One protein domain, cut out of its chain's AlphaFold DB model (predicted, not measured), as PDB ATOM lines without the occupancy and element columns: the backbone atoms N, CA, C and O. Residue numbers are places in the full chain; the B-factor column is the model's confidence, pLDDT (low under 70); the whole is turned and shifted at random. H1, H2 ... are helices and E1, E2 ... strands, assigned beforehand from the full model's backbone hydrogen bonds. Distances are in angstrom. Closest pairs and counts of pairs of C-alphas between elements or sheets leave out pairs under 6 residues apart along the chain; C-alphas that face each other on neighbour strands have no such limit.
ATOM      1  N   LEU A   2      -6.629 -31.290 -13.826       70.25
ATOM      2  CA  LEU A   2      -5.692 -32.325 -14.305       70.25
ATOM      3  C   LEU A   2      -6.344 -33.425 -15.170       70.25
ATOM      4  O   LEU A   2      -5.894 -33.668 -16.281       70.25
ATOM      5  N   LYS A   3      -7.471 -34.008 -14.730       76.75
ATOM      6  CA  LYS A   3      -8.206 -35.035 -15.503       76.75
ATOM      7  C   LYS A   3      -8.631 -34.574 -16.909       76.75
ATOM      8  O   LYS A   3      -8.647 -35.374 -17.831       76.75
ATOM      9  N   LYS A   4      -8.962 -33.285 -17.078       78.25
ATOM     10  CA  LYS A   4      -9.354 -32.716 -18.381       78.25
ATOM     11  C   LYS A   4      -8.148 -32.538 -19.309       78.25
ATOM     12  O   LYS A   4      -8.274 -32.822 -20.493       78.25
ATOM     13  N   ARG A   5      -6.993 -32.118 -18.766       79.56
ATOM     14  CA  ARG A   5      -5.715 -32.050 -19.509       79.56
ATOM     15  C   ARG A   5      -5.342 -33.418 -20.054       79.56
ATOM     16  O   ARG A   5      -5.080 -33.547 -21.239       79.56
ATOM     17  N   ILE A   6      -5.381 -34.422 -19.180       81.75
ATOM     18  CA  ILE A   6      -5.033 -35.803 -19.514       81.75
ATOM     19  C   ILE A   6      -5.915 -36.319 -20.653       81.75
ATOM     20  O   ILE A   6      -5.392 -36.697 -21.693       81.75
ATOM     21  N   ALA A   7      -7.241 -36.233 -20.512       84.19
ATOM     22  CA  ALA A   7      -8.163 -36.713 -21.541       84.19
ATOM     23  C   ALA A   7      -7.946 -36.031 -22.904       84.19
ATOM     24  O   ALA A   7      -8.089 -36.649 -23.954       84.19
ATOM     25  N   ALA A   8      -7.599 -34.746 -22.910       84.62
ATOM     26  CA  ALA A   8      -7.317 -34.025 -24.142       84.62
ATOM     27  C   ALA A   8      -5.973 -34.421 -24.780       84.62
ATOM     28  O   ALA A   8      -5.908 -34.559 -25.999       84.62
ATOM     29  N   LEU A   9      -4.930 -34.670 -23.980       86.19
ATOM     30  CA  LEU A   9      -3.656 -35.213 -24.467       86.19
ATOM     31  C   LEU A   9      -3.821 -36.626 -25.036       86.19
ATOM     32  O   LEU A   9      -3.299 -36.919 -26.107       86.19
ATOM     33  N   GLU A  10      -4.590 -37.486 -24.365       87.88
ATOM     34  CA  GLU A  10      -4.894 -38.835 -24.857       87.88
ATOM     35  C   GLU A  10      -5.581 -38.793 -26.224       87.88
ATOM     36  O   GLU A  10      -5.228 -39.566 -27.114       87.88
ATOM     37  N   ARG A  11      -6.533 -37.872 -26.411       89.06
ATOM     38  CA  ARG A  11      -7.206 -37.652 -27.697       89.06
ATOM     39  C   ARG A  11      -6.219 -37.198 -28.772       89.06
ATOM     40  O   ARG A  11      -6.149 -37.834 -29.822       89.06
ATOM     41  N   LEU A  12      -5.381 -36.202 -28.473       89.88
ATOM     42  CA  LEU A  12      -4.324 -35.735 -29.381       89.88
ATOM     43  C   LEU A  12      -3.372 -36.863 -29.797       89.88
ATOM     44  O   LEU A  12      -3.087 -37.025 -30.984       89.88
ATOM     45  N   PHE A  13      -2.920 -37.688 -28.851       90.00
ATOM     46  CA  PHE A  13      -2.024 -38.810 -29.143       90.00
ATOM     47  C   PHE A  13      -2.702 -39.984 -29.861       90.00
ATOM     48  O   PHE A  13      -2.005 -40.792 -30.476       90.00
ATOM     49  N   ARG A  14      -4.039 -40.054 -29.847       90.50
ATOM     50  CA  ARG A  14      -4.841 -40.953 -30.694       90.50
ATOM     51  C   ARG A  14      -5.137 -40.373 -32.083       90.50
ATOM     52  O   ARG A  14      -5.767 -41.047 -32.891       90.50
ATOM     53  N   GLY A  15      -4.670 -39.157 -32.370       89.88
ATOM     54  CA  GLY A  15      -4.892 -38.472 -33.644       89.88
ATOM     55  C   GLY A  15      -6.191 -37.667 -33.708       89.88
ATOM     56  O   GLY A  15      -6.535 -37.162 -34.773       89.88
ATOM     57  N   GLU A  16      -6.911 -37.517 -32.594       93.44
ATOM     58  CA  GLU A  16      -8.063 -36.621 -32.524       93.44
ATOM     59  C   GLU A  16      -7.601 -35.187 -32.235       93.44
ATOM     60  O   GLU A  16      -6.857 -34.969 -31.277       93.44
ATOM     61  N   PRO A  17      -8.052 -34.184 -33.003       92.25
ATOM     62  CA  PRO A  17      -7.669 -32.807 -32.746       92.25
ATOM     63  C   PRO A  17      -8.315 -32.270 -31.462       92.25
ATOM     64  O   PRO A  17      -9.384 -32.714 -31.029       92.25
ATOM     65  N   TYR A  18      -7.674 -31.267 -30.869       89.69
ATOM     66  CA  TYR A  18      -8.172 -30.554 -29.700       89.69
ATOM     67  C   TYR A  18      -8.615 -29.144 -30.080       89.69
ATOM     68  O   TYR A  18      -7.866 -28.396 -30.706       89.69
ATOM     69  N   THR A  19      -9.828 -28.770 -29.679       91.25
ATOM     70  CA  THR A  19     -10.352 -27.416 -29.872       91.25
ATOM     71  C   THR A  19     -10.197 -26.615 -28.589       91.25
ATOM     72  O   THR A  19     -10.771 -26.960 -27.555       91.25
ATOM     73  N   ILE A  20      -9.445 -25.524 -28.679       88.56
ATOM     74  CA  ILE A  20      -9.357 -24.496 -27.648       88.56
ATOM     75  C   ILE A  20     -10.402 -23.434 -27.976       88.56
ATOM     76  O   ILE A  20     -10.386 -22.869 -29.068       88.56
ATOM     77  N   THR A  21     -11.302 -23.168 -27.034       88.56
ATOM     78  CA  THR A  21     -12.267 -22.065 -27.107       88.56
ATOM     79  C   THR A  21     -11.809 -20.953 -26.174       88.56
ATOM     80  O   THR A  21     -11.543 -21.210 -25.000       88.56
ATOM     81  N   PHE A  22     -11.711 -19.738 -26.703       86.19
ATOM     82  CA  PHE A  22     -11.285 -18.545 -25.976       86.19
ATOM     83  C   PHE A  22     -12.492 -17.777 -25.417       86.19
ATOM     84  O   PHE A  22     -13.638 -18.039 -25.789       86.19
ATOM     85  N   GLU A  23     -12.246 -16.825 -24.513       83.56
ATOM     86  CA  GLU A  23     -13.310 -16.048 -23.855       83.56
ATOM     87  C   GLU A  23     -14.134 -15.198 -24.832       83.56
ATOM     88  O   GLU A  23     -15.328 -14.994 -24.621       83.56
ATOM     89  N   ASP A  24     -13.520 -14.751 -25.931       84.69
ATOM     90  CA  ASP A  24     -14.185 -14.004 -27.004       84.69
ATOM     91  C   ASP A  24     -15.097 -14.882 -27.888       84.69
ATOM     92  O   ASP A  24     -15.699 -14.395 -28.845       84.69
ATOM     93  N   GLY A  25     -15.201 -16.181 -27.583       86.44
ATOM     94  CA  GLY A  25     -15.963 -17.163 -28.351       86.44
ATOM     95  C   GLY A  25     -15.246 -17.665 -29.605       86.44
ATOM     96  O   GLY A  25     -15.750 -18.576 -30.269       86.44
ATOM     97  N   SER A  26     -14.067 -17.127 -29.934       88.31
ATOM     98  CA  SER A  26     -13.233 -17.674 -31.000       88.31
ATOM     99  C   SER A  26     -12.677 -19.041 -30.595       88.31
ATOM    100  O   SER A  26     -12.595 -19.394 -29.415       88.31
ATOM    101  N   SER A  27     -12.309 -19.851 -31.585       91.06
ATOM    102  CA  SER A  27     -11.701 -21.150 -31.324       91.06
ATOM    103  C   SER A  27     -10.601 -21.475 -32.316       91.06
ATOM    104  O   SER A  27     -10.614 -21.020 -33.460       91.06
ATOM    105  N   ILE A  28      -9.641 -22.270 -31.854       91.19
ATOM    106  CA  ILE A  28      -8.598 -22.866 -32.680       91.19
ATOM    107  C   ILE A  28      -8.628 -24.375 -32.466       91.19
ATOM    108  O   ILE A  28      -8.697 -24.853 -31.335       91.19
ATOM    109  N   THR A  29      -8.614 -25.125 -33.562       92.94
ATOM    110  CA  THR A  29      -8.517 -26.585 -33.529       92.94
ATOM    111  C   THR A  29      -7.112 -26.972 -33.946       92.94
ATOM    112  O   THR A  29      -6.637 -26.512 -34.980       92.94
ATOM    113  N   ILE A  30      -6.446 -27.765 -33.112       92.94
ATOM    114  CA  ILE A  30      -5.042 -28.139 -33.274       92.94
ATOM    115  C   ILE A  30      -4.949 -29.657 -33.172       92.94
ATOM    116  O   ILE A  30      -5.354 -30.250 -32.171       92.94
ATOM    117  N   GLY A  31      -4.424 -30.291 -34.206       94.31
ATOM    118  CA  GLY A  31      -4.002 -31.680 -34.211       94.31
ATOM    119  C   GLY A  31      -2.526 -31.839 -33.852       94.31
ATOM    120  O   GLY A  31      -1.757 -30.883 -33.725       94.31
ATOM    121  N   LEU A  32      -2.112 -33.096 -33.702       93.62
ATOM    122  CA  LEU A  32      -0.751 -33.440 -33.290       93.62
ATOM    123  C   LEU A  32       0.317 -32.931 -34.274       93.62
ATOM    124  O   LEU A  32       1.361 -32.452 -33.843       93.62
ATOM    125  N   ASN A  33       0.046 -33.002 -35.581       94.12
ATOM    126  CA  ASN A  33       0.985 -32.561 -36.617       94.12
ATOM    127  C   ASN A  33       1.156 -31.038 -36.634       94.12
ATOM    128  O   ASN A  33       2.260 -30.549 -36.842       94.12
ATOM    129  N   GLU A  34       0.075 -30.288 -36.409       94.94
ATOM    130  CA  GLU A  34       0.129 -28.825 -36.347       94.94
ATOM    131  C   GLU A  34       0.891 -28.358 -35.109       94.94
ATOM    132  O   GLU A  34       1.702 -27.439 -35.201       94.94
ATOM    133  N   TRP A  35       0.694 -29.035 -33.971       94.56
ATOM    134  CA  TRP A  35       1.494 -28.791 -32.773       94.56
ATOM    135  C   TRP A  35       2.977 -29.118 -33.003       94.56
ATOM    136  O   TRP A  35       3.838 -28.303 -32.674       94.56
ATOM    137  N   ASP A  36       3.291 -30.265 -33.612       94.69
ATOM    138  CA  ASP A  36       4.674 -30.647 -33.927       94.69
ATOM    139  C   ASP A  36       5.349 -29.644 -34.874       94.69
ATOM    140  O   ASP A  36       6.486 -29.230 -34.640       94.69
ATOM    141  N   GLN A  37       4.638 -29.199 -35.914       95.25
ATOM    142  CA  GLN A  37       5.153 -28.201 -36.848       95.25
ATOM    143  C   GLN A  37       5.372 -26.850 -36.167       95.25
ATOM    144  O   GLN A  37       6.430 -26.251 -36.349       95.25
ATOM    145  N   ALA A  38       4.426 -26.398 -35.336       94.38
ATOM    146  CA  ALA A  38       4.589 -25.167 -34.569       94.38
ATOM    147  C   ALA A  38       5.843 -25.210 -33.692       94.38
ATOM    148  O   ALA A  38       6.597 -24.240 -33.643       94.38
ATOM    149  N   TRP A  39       6.116 -26.355 -33.066       94.81
ATOM    150  CA  TRP A  39       7.322 -26.525 -32.264       94.81
ATOM    151  C   TRP A  39       8.601 -26.519 -33.105       94.81
ATOM    152  O   TRP A  39       9.584 -25.887 -32.719       94.81
ATOM    153  N   LYS A  40       8.601 -27.188 -34.262       94.69
ATOM    154  CA  LYS A  40       9.741 -27.181 -35.194       94.69
ATOM    155  C   LYS A  40      10.068 -25.776 -35.688       94.69
ATOM    156  O   LYS A  40      11.240 -25.406 -35.692       94.69
ATOM    157  N   ASP A  41       9.050 -25.006 -36.060       96.00
ATOM    158  CA  ASP A  41       9.216 -23.632 -36.532       96.00
ATOM    159  C   ASP A  41       9.810 -22.752 -35.424       96.00
ATOM    160  O   ASP A  41      10.848 -22.124 -35.627       96.00
ATOM    161  N   VAL A  42       9.231 -22.793 -34.217       93.75
ATOM    162  CA  VAL A  42       9.715 -22.026 -33.056       93.75
ATOM    163  C   VAL A  42      11.148 -22.414 -32.682       93.75
ATOM    164  O   VAL A  42      11.983 -21.537 -32.462       93.75
ATOM    165  N   ALA A  43      11.472 -23.711 -32.665       92.56
ATOM    166  CA  ALA A  43      12.825 -24.194 -32.385       92.56
ATOM    167  C   ALA A  43      13.847 -23.752 -33.447       92.56
ATOM    168  O   ALA A  43      15.023 -23.566 -33.134       92.56
ATOM    169  N   ALA A  44      13.402 -23.560 -34.691       96.00
ATOM    170  CA  ALA A  44      14.204 -23.032 -35.790       96.00
ATOM    171  C   ALA A  44      14.228 -21.489 -35.850       96.00
ATOM    172  O   ALA A  44      14.814 -20.924 -36.777       96.00
ATOM    173  N   GLY A  45      13.583 -20.799 -34.900       95.50
ATOM    174  CA  GLY A  45      13.448 -19.340 -34.895       95.50
ATOM    175  C   GLY A  45      12.554 -18.794 -36.013       95.50
ATOM    176  O   GLY A  45      12.652 -17.614 -36.351       95.50
ATOM    177  N   GLN A  46      11.718 -19.641 -36.615       97.00
ATOM    178  CA  GLN A  46      10.754 -19.261 -37.641       97.00
ATOM    179  C   GLN A  46       9.428 -18.829 -36.998       97.00
ATOM    180  O   GLN A  46       9.013 -19.404 -35.989       97.00
ATOM    181  N   PRO A  47       8.739 -17.829 -37.571       94.69
ATOM    182  CA  PRO A  47       7.419 -17.432 -37.099       94.69
ATOM    183  C   PRO A  47       6.402 -18.554 -37.334       94.69
ATOM    184  O   PRO A  47       6.391 -19.181 -38.393       94.69
ATOM    185  N   ASN A  48       5.503 -18.765 -36.370       96.56
ATOM    186  CA  ASN A  48       4.409 -19.719 -36.503       96.56
ATOM    187  C   ASN A  48       3.124 -19.156 -35.892       96.56
ATOM    188  O   ASN A  48       3.035 -18.901 -34.692       96.56
ATOM    189  N   TRP A  49       2.094 -19.021 -36.728       94.62
ATOM    190  CA  TRP A  49       0.844 -18.365 -36.348       94.62
ATOM    191  C   TRP A  49       0.080 -19.088 -35.229       94.62
ATOM    192  O   TRP A  49      -0.622 -18.430 -34.462       94.62
ATOM    193  N   ILE A  50       0.202 -20.419 -35.120       93.44
ATOM    194  CA  ILE A  50      -0.450 -21.196 -34.057       93.44
ATOM    195  C   ILE A  50       0.204 -20.838 -32.733       93.44
ATOM    196  O   ILE A  50      -0.489 -20.437 -31.799       93.44
ATOM    197  N   TYR A  51       1.532 -20.928 -32.669       93.62
ATOM    198  CA  TYR A  51       2.278 -20.576 -31.468       93.62
ATOM    199  C   TYR A  51       2.024 -19.120 -31.056       93.62
ATOM    200  O   TYR A  51       1.681 -18.861 -29.902       93.62
ATOM    201  N   ASP A  52       2.092 -18.181 -32.003       94.38
ATOM    202  CA  ASP A  52       1.866 -16.758 -31.736       94.38
ATOM    203  C   ASP A  52       0.447 -16.482 -31.223       94.38
ATOM    204  O   ASP A  52       0.260 -15.694 -30.289       94.38
ATOM    205  N   ARG A  53      -0.566 -17.158 -31.787       92.31
ATOM    206  CA  ARG A  53      -1.956 -17.059 -31.319       92.31
ATOM    207  C   ARG A  53      -2.093 -17.593 -29.897       92.31
ATOM    208  O   ARG A  53      -2.669 -16.897 -29.064       92.31
ATOM    209  N   LEU A  54      -1.559 -18.783 -29.613       92.44
ATOM    210  CA  LEU A  54      -1.615 -19.403 -28.283       92.44
ATOM    211  C   LEU A  54      -0.924 -18.532 -27.229       92.44
ATOM    212  O   LEU A  54      -1.532 -18.205 -26.210       92.44
ATOM    213  N   LYS A  55       0.288 -18.061 -27.536       92.50
ATOM    214  CA  LYS A  55       1.059 -17.167 -26.676       92.50
ATOM    215  C   LYS A  55       0.329 -15.851 -26.409       92.50
ATOM    216  O   LYS A  55       0.295 -15.393 -25.269       92.50
ATOM    217  N   THR A  56      -0.266 -15.250 -27.441       92.75
ATOM    218  CA  THR A  56      -1.039 -14.006 -27.303       92.75
ATOM    219  C   THR A  56      -2.224 -14.191 -26.360       92.75
ATOM    220  O   THR A  56      -2.459 -13.349 -25.496       92.75
ATOM    221  N   GLU A  57      -2.970 -15.286 -26.508       90.88
ATOM    222  CA  GLU A  57      -4.128 -15.576 -25.659       90.88
ATOM    223  C   GLU A  57      -3.704 -15.881 -24.217       90.88
ATOM    224  O   GLU A  57      -4.263 -15.313 -23.277       90.88
ATOM    225  N   ARG A  58      -2.625 -16.645 -24.024       90.38
ATOM    226  CA  ARG A  58      -2.023 -16.857 -22.703       90.38
ATOM    227  C   ARG A  58      -1.604 -15.546 -22.039       90.38
ATOM    228  O   ARG A  58      -1.899 -15.342 -20.864       90.38
ATOM    229  N   ASP A  59      -0.920 -14.666 -22.768       91.06
ATOM    230  CA  ASP A  59      -0.439 -13.378 -22.248       91.06
ATOM    231  C   ASP A  59      -1.602 -12.437 -21.875       91.06
ATOM    232  O   ASP A  59      -1.446 -11.574 -21.011       91.06
ATOM    233  N   ARG A  60      -2.787 -12.639 -22.466       90.25
ATOM    234  CA  ARG A  60      -4.043 -11.966 -22.089       90.25
ATOM    235  C   ARG A  60      -4.741 -12.592 -20.877       90.25
ATOM    236  O   ARG A  60      -5.704 -12.015 -20.387       90.25
ATOM    237  N   GLY A  61      -4.270 -13.740 -20.390       86.25
ATOM    238  CA  GLY A  61      -4.905 -14.508 -19.315       86.25
ATOM    239  C   GLY A  61      -5.951 -15.522 -19.793       86.25
ATOM    240  O   GLY A  61      -6.563 -16.188 -18.959       86.25
ATOM    241  N   ASN A  62      -6.118 -15.695 -21.108       84.81
ATOM    242  CA  ASN A  62      -7.079 -16.624 -21.696       84.81
ATOM    243  C   ASN A  62      -6.476 -18.029 -21.746       84.81
ATOM    244  O   ASN A  62      -5.829 -18.431 -22.715       84.81
ATOM    245  N   ILE A  63      -6.677 -18.774 -20.664       80.19
ATOM    246  CA  ILE A  63      -6.195 -20.145 -20.516       80.19
ATOM    247  C   ILE A  63      -7.361 -21.091 -20.805       80.19
ATOM    248  O   ILE A  63      -8.447 -20.936 -20.245       80.19
ATOM    249  N   ASP A  64      -7.145 -22.109 -21.636       78.62
ATOM    250  CA  ASP A  64      -8.147 -23.156 -21.817       78.62
ATOM    251  C   ASP A  64      -8.452 -23.850 -20.472       78.62
ATOM    252  O   ASP A  64      -7.595 -23.965 -19.597       78.62
ATOM    253  N   ALA A  65      -9.672 -24.366 -20.284       70.38
ATOM    254  CA  ALA A  65     -10.061 -25.033 -19.030       70.38
ATOM    255  C   ALA A  65      -9.165 -26.245 -18.677       70.38
ATOM    256  O   ALA A  65      -9.155 -26.723 -17.532       70.38
ATOM    257  N   GLY A  66      -8.454 -26.771 -19.679       71.44
ATOM    258  CA  GLY A  66      -7.359 -27.705 -19.521       71.44
ATOM    259  C   GLY A  66      -6.114 -27.001 -19.000       71.44
ATOM    260  O   GLY A  66      -5.627 -27.410 -17.966       71.44
ATOM    261  N   GLY A  67      -5.614 -25.937 -19.607       81.69
ATOM    262  CA  GLY A  67      -4.253 -25.425 -19.447       81.69
ATOM    263  C   GLY A  67      -3.283 -26.118 -20.407       81.69
ATOM    264  O   GLY A  67      -2.099 -26.244 -20.102       81.69
ATOM    265  N   ILE A  68      -3.805 -26.622 -21.525       85.25
ATOM    266  CA  ILE A  68      -3.057 -27.242 -22.619       85.25
ATOM    267  C   ILE A  68      -2.222 -26.216 -23.371       85.25
ATOM    268  O   ILE A  68      -1.135 -26.571 -23.818       85.25
ATOM    269  N   ILE A  69      -2.660 -24.953 -23.430       88.88
ATOM    270  CA  ILE A  69      -1.876 -23.857 -24.020       88.88
ATOM    271  C   ILE A  69      -0.449 -23.841 -23.446       88.88
ATOM    272  O   ILE A  69       0.525 -23.847 -24.193       88.88
ATOM    273  N   TYR A  70      -0.313 -23.952 -22.120       87.62
ATOM    274  CA  TYR A  70       0.996 -23.991 -21.463       87.62
ATOM    275  C   TYR A  70       1.854 -25.184 -21.881       87.62
ATOM    276  O   TYR A  70       3.065 -25.044 -22.026       87.62
ATOM    277  N   LEU A  71       1.244 -26.357 -22.055       86.31
ATOM    278  CA  LEU A  71       1.967 -27.554 -22.476       86.31
ATOM    279  C   LEU A  71       2.444 -27.422 -23.921       86.31
ATOM    280  O   LEU A  71       3.586 -27.764 -24.210       86.31
ATOM    281  N   MET A  72       1.587 -26.893 -24.797       88.88
ATOM    282  CA  MET A  72       1.904 -26.708 -26.210       88.88
ATOM    283  C   MET A  72       3.047 -25.713 -26.419       88.88
ATOM    284  O   MET A  72       3.897 -25.942 -27.277       88.88
ATOM    285  N   GLU A  73       3.095 -24.647 -25.614       89.88
ATOM    286  CA  GLU A  73       4.173 -23.657 -25.669       89.88
ATOM    287  C   GLU A  73       5.481 -24.155 -25.042       89.88
ATOM    288  O   GLU A  73       6.560 -23.851 -25.543       89.88
ATOM    289  N   ALA A  74       5.406 -24.910 -23.942       88.12
ATOM    290  CA  ALA A  74       6.594 -25.294 -23.184       88.12
ATOM    291  C   ALA A  74       7.316 -26.527 -23.748       88.12
ATOM    292  O   ALA A  74       8.530 -26.642 -23.577       88.12
ATOM    293  N   PHE A  75       6.596 -27.454 -24.394       89.38
ATOM    294  CA  PHE A  75       7.147 -28.762 -24.754       89.38
ATOM    295  C   PHE A  75       6.691 -29.249 -26.125       89.38
ATOM    296  O   PHE A  75       5.542 -29.060 -26.525       89.38
ATOM    297  N   SER A  76       7.595 -29.938 -26.824       90.12
ATOM    298  CA  SER A  76       7.249 -30.634 -28.062       90.12
ATOM    299  C   SER A  76       6.282 -31.794 -27.774       90.12
ATOM    300  O   SER A  76       6.381 -32.418 -26.709       90.12
ATOM    301  N   PRO A  77       5.401 -32.165 -28.722       90.19
ATOM    302  CA  PRO A  77       4.519 -33.314 -28.543       90.19
ATOM    303  C   PRO A  77       5.278 -34.612 -28.261       90.19
ATOM    304  O   PRO A  77       4.793 -35.455 -27.509       90.19
ATOM    305  N   LYS A  78       6.484 -34.764 -28.826       89.62
ATOM    306  CA  LYS A  78       7.363 -35.909 -28.564       89.62
ATOM    307  C   LYS A  78       7.765 -35.976 -27.089       89.62
ATOM    308  O   LYS A  78       7.562 -37.009 -26.465       89.62
ATOM    309  N   THR A  79       8.255 -34.869 -26.528       87.94
ATOM    310  CA  THR A  79       8.639 -34.780 -25.109       87.94
ATOM    311  C   THR A  79       7.454 -35.066 -24.192       87.94
ATOM    312  O   THR A  79       7.578 -35.821 -23.233       87.94
ATOM    313  N   VAL A  80       6.279 -34.505 -24.498       85.81
ATOM    314  CA  VAL A  80       5.070 -34.758 -23.702       85.81
ATOM    315  C   VAL A  80       4.653 -36.227 -23.786       85.81
ATOM    316  O   VAL A  80       4.244 -36.795 -22.780       85.81
ATOM    317  N   LYS A  81       4.781 -36.856 -24.960       83.75
ATOM    318  CA  LYS A  81       4.459 -38.274 -25.154       83.75
ATOM    319  C   LYS A  81       5.417 -39.203 -24.404       83.75
ATOM    320  O   LYS A  81       4.953 -40.202 -23.870       83.75
ATOM    321  N   GLU A  82       6.709 -38.885 -24.363       83.75
ATOM    322  CA  GLU A  82       7.715 -39.643 -23.600       83.75
ATOM    323  C   GLU A  82       7.396 -39.610 -22.100       83.75
ATOM    324  O   GLU A  82       7.172 -40.655 -21.502       83.75
ATOM    325  N   VAL A  83       7.226 -38.412 -21.528       77.94
ATOM    326  CA  VAL A  83       6.861 -38.249 -20.107       77.94
ATOM    327  C   VAL A  83       5.509 -38.898 -19.787       77.94
ATOM    328  O   VAL A  83       5.297 -39.405 -18.689       77.94
ATOM    329  N   TRP A  84       4.571 -38.871 -20.735       73.00
ATOM    330  CA  TRP A  84       3.280 -39.536 -20.594       73.00
ATOM    331  C   TRP A  84       3.403 -41.061 -20.576       73.00
ATOM    332  O   TRP A  84       2.762 -41.695 -19.743       73.00
ATOM    333  N   ALA A  85       4.205 -41.645 -21.469       74.44
ATOM    334  CA  ALA A  85       4.434 -43.088 -21.493       74.44
ATOM    335  C   ALA A  85       5.018 -43.570 -20.157       74.44
ATOM    336  O   ALA A  85       4.460 -44.488 -19.563       74.44
TER     337      ALA A  85
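AT A GLANCE: This is residues 2 to 85 of the 89 residues of an uncharacterized protein of Pelotomaculum schinkii (UniProt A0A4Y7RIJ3). The short helix H4 sits nearest the middle of a flat cluster of crossed helices, with H3 packed on it, H2 crossing H3, and H1 and H5 out at the rim. A small two-stranded hairpin, E1 and E2, lies over one broad face of the cluster, with E2 near H3. The printed part has 84 residues, with five named helices and two named strands in the order H1 E1 E2 H2 H3 H4 H5; the sheet, E1 - E2, is antiparallel and the class is mostly helix. It is compact, with a radius of gyration of the C-alphas of 12.1 A, and spans 34 by 32 by 18 A, only just flat.

HOW THE PARTS SIT: H1, residues 2 to 13, touches no helix. E1, residues 18 to 21, and E2, residues 27 to 30, form a hairpin at 162 degrees, with N 18 and O 30 at 2.8 A and N 28 and O 20 at 2.9 A, within hydrogen-bond range. H2, residues 32 to 43, and H3, residues 49 to 59, touch about perpendicular at 82 degrees, the closest C-alphas being those of Ala 38 and Tyr 51, 6.0 A apart. H4, residues 68 to 74, touches H3, closest at the C-alphas of Leu 54 and Ile 69, 6.2 A. H5, residues 77 to 85, touches H2 at its residues 32 to 36 alone, closest at the C-alphas of Asp 36 and Pro 77, 6.0 A. H3 and H5 are apart. In H1 to H5 every O i to N i+4 pair is within hydrogen-bond range.

IN THESE COORDINATES: H1 begins at C-alpha 2 (-5.692, -32.325, -14.305) and measures 16.6 A; H2 measures 16.5 A and H3 15.0 A. H5 ends at C-alpha 85 (4.434, -43.088, -21.493).

THE WHOLE: The C-alphas farthest apart, of Asp 24 and Ala 85, are 35.0 A apart. The printed part has no cut, no link is long, and no printed residue is under 70 in pLDDT.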